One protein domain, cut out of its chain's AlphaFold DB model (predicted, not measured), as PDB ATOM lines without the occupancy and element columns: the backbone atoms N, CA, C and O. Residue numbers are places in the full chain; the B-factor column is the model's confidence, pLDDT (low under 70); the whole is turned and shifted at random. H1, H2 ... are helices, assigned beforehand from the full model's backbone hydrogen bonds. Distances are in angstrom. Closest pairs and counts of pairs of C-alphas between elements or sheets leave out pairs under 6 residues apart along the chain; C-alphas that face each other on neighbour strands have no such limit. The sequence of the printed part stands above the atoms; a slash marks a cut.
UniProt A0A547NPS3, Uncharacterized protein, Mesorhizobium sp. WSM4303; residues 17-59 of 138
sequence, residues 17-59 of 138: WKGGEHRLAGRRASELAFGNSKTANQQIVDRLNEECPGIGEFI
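AT A GLANCE: This is residues 17 to 59 of the 138 residues of an uncharacterized protein of Mesorhizobium sp. WSM4303 (UniProt A0A547NPS3). The domain is a helical hairpin: H1 and H2 run opposite ways, meeting near the link that joins them and spreading as a narrow V towards their other ends. After H2, residues 52 to 59 fold back over one side of the pair. The printed part has 43 residues with two named helices, H1 then H2, and no named strand; its class is all helix. It is compact, with a radius of gyration of the C-alphas of 9.6 A, and elongated, spanning 28 by 18 by 13 A.

IN THESE COORDINATES: H1, residues 22 to 34, begins at C-alpha 22 (24.210, 7.834, 9.845) and is 17.7 A long. H2, residues 42 to 51, is 14.3 A long and ends at C-alpha 51 (11.282, 7.535, 8.318).

HOW THE PARTS SIT: H1 touches H2 with residues 29 to 33 alone; their closest C-alphas, those of Ala 33 and Ile 44, are 5.8 A apart. Their lines stand at a shallow tilt of 26 degrees. In H1 and H2 every O i to N i+4 pair is within hydrogen-bond range.

THE WHOLE: The two C-alphas farthest apart, those of Gly 19 and Lys 38, are 29.0 A apart. The printed part has no cut, and the link from H1 to H2, 7 residues, is short. Residues 36 to 38 have pLDDT under 70.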
ATOM      1  N   TRP A  17      20.876   6.101   5.398       89.19
ATOM      2  CA  TRP A  17      20.678   5.805   6.816       89.19
ATOM      3  C   TRP A  17      20.548   4.302   7.071       89.19
ATOM      4  O   TRP A  17      21.267   3.750   7.899       89.19
ATOM      5  N   LYS A  18      19.705   3.608   6.297       87.50
ATOM      6  CA  LYS A  18      19.555   2.143   6.367       87.50
ATOM      7  C   LYS A  18      20.850   1.396   6.023       87.50
ATOM      8  O   LYS A  18      21.050   0.287   6.509       87.50
ATOM      9  N   GLY A  19      21.728   2.003   5.225       86.69
ATOM     10  CA  GLY A  19      23.071   1.503   4.923       86.69
ATOM     11  C   GLY A  19      24.090   1.649   6.063       86.69
ATOM     12  O   GLY A  19      25.210   1.165   5.925       86.69
ATOM     13  N   GLY A  20      23.728   2.292   7.180       86.31
ATOM     14  CA  GLY A  20      24.593   2.494   8.350       86.31
ATOM     15  C   GLY A  20      25.432   3.776   8.313       86.31
ATOM     16  O   GLY A  20      26.134   4.086   9.278       86.31
ATOM     17  N   GLU A  21      25.343   4.578   7.250       87.31
ATOM     18  CA  GLU A  21      26.075   5.843   7.124       87.31
ATOM     19  C   GLU A  21      25.328   7.011   7.792       87.31
ATOM     20  O   GLU A  21      25.034   8.039   7.176       87.31
ATOM     21  N   HIS A  22      25.035   6.879   9.089       86.56
ATOM     22  CA  HIS A  22      24.210   7.834   9.845       86.56
ATOM     23  C   HIS A  22      24.749   9.275   9.800       86.56
ATOM     24  O   HIS A  22      23.983  10.227   9.671       86.56
ATOM     25  N   ARG A  23      26.079   9.447   9.826       83.56
ATOM     26  CA  ARG A  23      26.723  10.770   9.731       83.56
ATOM     27  C   ARG A  23      26.506  11.438   8.371       83.56
ATOM     28  O   ARG A  23      26.274  12.642   8.314       83.56
ATOM     29  N   LEU A  24      26.597  10.674   7.281       84.81
ATOM     30  CA  LEU A  24      26.414  11.204   5.929       84.81
ATOM     31  C   LEU A  24      24.939  11.517   5.665       84.81
ATOM     32  O   LEU A  24      24.623  12.580   5.133       84.81
ATOM     33  N   ALA A  25      24.051  10.615   6.081       86.69
ATOM     34  CA  ALA A  25      22.610  10.816   6.021       86.69
ATOM     35  C   ALA A  25      22.184  12.063   6.814       86.69
ATOM     36  O   ALA A  25      21.473  12.905   6.273       86.69
ATOM     37  N   GLY A  26      22.696  12.242   8.036       86.31
ATOM     38  CA  GLY A  26      22.456  13.436   8.849       86.31
ATOM     39  C   GLY A  26      22.961  14.728   8.207       86.31
ATOM     40  O   GLY A  26      22.238  15.717   8.169       86.31
ATOM     41  N   ARG A  27      24.156  14.714   7.601       85.94
ATOM     42  CA  ARG A  27      24.679  15.884   6.878       85.94
ATOM     43  C   ARG A  27      23.808  16.263   5.678       85.94
ATOM     44  O   ARG A  27      23.493  17.436   5.503       85.94
ATOM     45  N   ARG A  28      23.393  15.286   4.867       86.00
ATOM     46  CA  ARG A  28      22.486  15.520   3.730       86.00
ATOM     47  C   ARG A  28      21.108  15.993   4.192       86.00
ATOM     48  O   ARG A  28      20.518  16.867   3.566       86.00
ATOM     49  N   ALA A  29      20.620  15.454   5.307       86.81
ATOM     50  CA  ALA A  29      19.401  15.909   5.961       86.81
ATOM     51  C   ALA A  29      19.515  17.361   6.447       86.81
ATOM     52  O   ALA A  29      18.596  18.136   6.210       86.81
ATOM     53  N   SER A  30      20.643  17.761   7.044       84.38
ATOM     54  CA  SER A  30      20.931  19.162   7.381       84.38
ATOM     55  C   SER A  30      20.942  20.059   6.147       84.38
ATOM     56  O   SER A  30      20.312  21.111   6.155       84.38
ATOM     57  N   GLU A  31      21.617  19.650   5.072       84.38
ATOM     58  CA  GLU A  31      21.654  20.417   3.821       84.38
ATOM     59  C   GLU A  31      20.245  20.601   3.233       84.38
ATOM     60  O   GLU A  31      19.904  21.697   2.794       84.38
ATOM     61  N   LEU A  32      19.393  19.573   3.296       84.75
ATOM     62  CA  LEU A  32      18.012  19.644   2.817       84.75
ATOM     63  C   LEU A  32      17.094  20.460   3.745       84.75
ATOM     64  O   LEU A  32      16.241  21.206   3.269       84.75
ATOM     65  N   ALA A  33      17.248  20.313   5.063       84.38
ATOM     66  CA  ALA A  33      16.416  20.983   6.054       84.38
ATOM     67  C   ALA A  33      16.745  22.475   6.170       84.38
ATOM     68  O   ALA A  33      15.829  23.287   6.274       84.38
ATOM     69  N   PHE A  34      18.027  22.848   6.150       79.56
ATOM     70  CA  PHE A  34      18.458  24.241   6.285       79.56
ATOM     71  C   PHE A  34      18.611  24.940   4.930       79.56
ATOM     72  O   PHE A  34      18.270  26.116   4.826       79.56
ATOM     73  N   GLY A  35      19.051  24.248   3.873       75.38
ATOM     74  CA  GLY A  35      19.225  24.831   2.538       75.38
ATOM     75  C   GLY A  35      19.984  26.165   2.573       75.38
ATOM     76  O   GLY A  35      21.146  26.226   2.970       75.38
ATOM     77  N   ASN A  36      19.305  27.251   2.184       65.12
ATOM     78  CA  ASN A  36      19.839  28.625   2.194       65.12
ATOM     79  C   ASN A  36      19.353  29.447   3.401       65.12
ATOM     80  O   ASN A  36      19.633  30.641   3.497       65.12
ATOM     81  N   SER A  37      18.562  28.843   4.285       64.62
ATOM     82  CA  SER A  37      17.936  29.507   5.418       64.62
ATOM     83  C   SER A  37      18.686  29.218   6.714       64.62
ATOM     84  O   SER A  37      19.277  28.159   6.914       64.62
ATOM     85  N   LYS A  38      18.610  30.169   7.649       65.69
ATOM     86  CA  LYS A  38      19.030  29.957   9.043       65.69
ATOM     87  C   LYS A  38      18.019  29.124   9.834       65.69
ATOM     88  O   LYS A  38      18.329  28.669  10.929       65.69
ATOM     89  N   THR A  39      16.808  28.957   9.307       73.06
ATOM     90  CA  THR A  39      15.741  28.176   9.929       73.06
ATOM     91  C   THR A  39      15.570  26.843   9.216       73.06
ATOM     92  O   THR A  39      15.464  26.804   7.991       73.06
ATOM     93  N   ALA A  40      15.524  25.756   9.989       75.19
ATOM     94  CA  ALA A  40      15.202  24.441   9.456       75.19
ATOM     95  C   ALA A  40      13.756  24.413   8.952       75.19
ATOM     96  O   ALA A  40      12.838  24.905   9.614       75.19
ATOM     97  N   ASN A  41      13.541  23.793   7.797       81.06
ATOM     98  CA  ASN A  41      12.211  23.455   7.337       81.06
ATOM     99  C   ASN A  41      11.672  22.295   8.181       81.06
ATOM    100  O   ASN A  41      11.997  21.129   7.945       81.06
ATOM    101  N   GLN A  42      10.833  22.636   9.156       81.69
ATOM    102  CA  GLN A  42      10.297  21.685  10.120       81.69
ATOM    103  C   GLN A  42       9.563  20.515   9.450       81.69
ATOM    104  O   GLN A  42       9.722  19.382   9.877       81.69
ATOM    105  N   GLN A  43       8.874  20.746   8.326       83.81
ATOM    106  CA  GLN A  43       8.169  19.682   7.598       83.81
ATOM    107  C   GLN A  43       9.117  18.599   7.061       83.81
ATOM    108  O   GLN A  43       8.742  17.433   6.968       83.81
ATOM    109  N   ILE A  44      10.340  18.983   6.684       83.75
ATOM    110  CA  ILE A  44      11.360  18.050   6.192       83.75
ATOM    111  C   ILE A  44      11.968  17.285   7.368       83.75
ATOM    112  O   ILE A  44      12.144  16.073   7.282       83.75
ATOM    113  N   VAL A  45      12.253  17.982   8.469       83.50
ATOM    114  CA  VAL A  45      12.807  17.379   9.689       83.50
ATOM    115  C   VAL A  45      11.835  16.373  10.300       83.50
ATOM    116  O   VAL A  45      12.246  15.265  10.638       83.50
ATOM    117  N   ASP A  46      10.553  16.721  10.399       86.38
ATOM    118  CA  ASP A  46       9.518  15.845  10.955       86.38
ATOM    119  C   ASP A  46       9.392  14.568  10.115       86.38
ATOM    120  O   ASP A  46       9.456  13.462  10.647       86.38
ATOM    121  N   ARG A  47       9.351  14.704   8.784       84.62
ATOM    122  CA  ARG A  47       9.280  13.559   7.867       84.62
ATOM    123  C   ARG A  47      10.528  12.673   7.913       84.62
ATOM    124  O   ARG A  47      10.426  11.452   7.853       84.62
ATOM    125  N   LEU A  48      11.712  13.270   8.045       85.31
ATOM    126  CA  LEU A  48      12.955  12.515   8.205       85.31
ATOM    127  C   LEU A  48      13.004  11.770   9.541       85.31
ATOM    128  O   LEU A  48      13.491  10.645   9.572       85.31
ATOM    129  N   ASN A  49      12.478  12.347  10.624       85.06
ATOM    130  CA  ASN A  49      12.376  11.659  11.912       85.06
ATOM    131  C   ASN A  49      11.349  10.516  11.894       85.06
ATOM    132  O   ASN A  49      11.573   9.509  12.566       85.06
ATOM    133  N   GLU A  50      10.258  10.639  11.129       86.81
ATOM    134  CA  GLU A  50       9.289   9.550  10.927       86.81
ATOM    135  C   GLU A  50       9.912   8.358  10.186       86.81
ATOM    136  O   GLU A  50       9.721   7.210  10.589       86.81
ATOM    137  N   GLU A  51      10.680   8.608   9.122       84.38
ATOM    138  CA  GLU A  51      11.282   7.535   8.318       84.38
ATOM    139  C   GLU A  51      12.610   7.002   8.882       84.38
ATOM    140  O   GLU A  51      12.960   5.838   8.664       84.38
ATOM    141  N   CYS A  52      13.358   7.841   9.598       82.81
ATOM    142  CA  CYS A  52      14.651   7.531  10.205       82.81
ATOM    143  C   CYS A  52      14.669   7.993  11.673       82.81
ATOM    144  O   CYS A  52      15.153   9.090  11.972       82.81
ATOM    145  N   PRO A  53      14.180   7.171  12.618       82.31
ATOM    146  CA  PRO A  53      14.154   7.552  14.025       82.31
ATOM    147  C   PRO A  53      15.579   7.794  14.541       82.31
ATOM    148  O   PRO A  53      16.440   6.918  14.454       82.31
ATOM    149  N   GLY A  54      15.828   8.997  15.067       79.25
ATOM    150  CA  GLY A  54      17.131   9.411  15.602       79.25
ATOM    151  C   GLY A  54      18.026  10.174  14.622       79.25
ATOM    152  O   GLY A  54      19.077  10.667  15.029       79.25
ATOM    153  N   ILE A  55      17.618  10.356  13.358       78.94
ATOM    154  CA  ILE A  55      18.392  11.172  12.409       78.94
ATOM    155  C   ILE A  55      18.504  12.634  12.857       78.94
ATOM    156  O   ILE A  55      19.512  13.276  12.575       78.94
ATOM    157  N   GLY A  56      17.521  13.135  13.617       75.12
ATOM    158  CA  GLY A  56      17.517  14.483  14.183       75.12
ATOM    159  C   GLY A  56      18.754  14.834  15.016       75.12
ATOM    160  O   GLY A  56      19.178  15.982  14.985       75.12
ATOM    161  N   GLU A  57      19.394  13.868  15.684       77.69
ATOM    162  CA  GLU A  57      20.641  14.111  16.437       77.69
ATOM    163  C   GLU A  57      21.829  14.441  15.524       77.69
ATOM    164  O   GLU A  57      22.783  15.106  15.928       77.69
ATOM    165  N   PHE A  58      21.765  13.984  14.274       76.88
ATOM    166  CA  PHE A  58      22.781  14.224  13.257       76.88
ATOM    167  C   PHE A  58      22.445  15.432  12.376       76.88
ATOM    168  O   PHE A  58      23.304  15.885  11.616       76.88
ATOM    169  N   ILE A  59      21.221  15.962  12.482       75.56
ATOM    170  CA  ILE A  59      20.802  17.194  11.821       75.56
ATOM    171  C   ILE A  59      21.301  18.369  12.662       75.56
ATOM    172  O   ILE A  59      20.648  18.827  13.596       75.56
TER     173      ILE A  59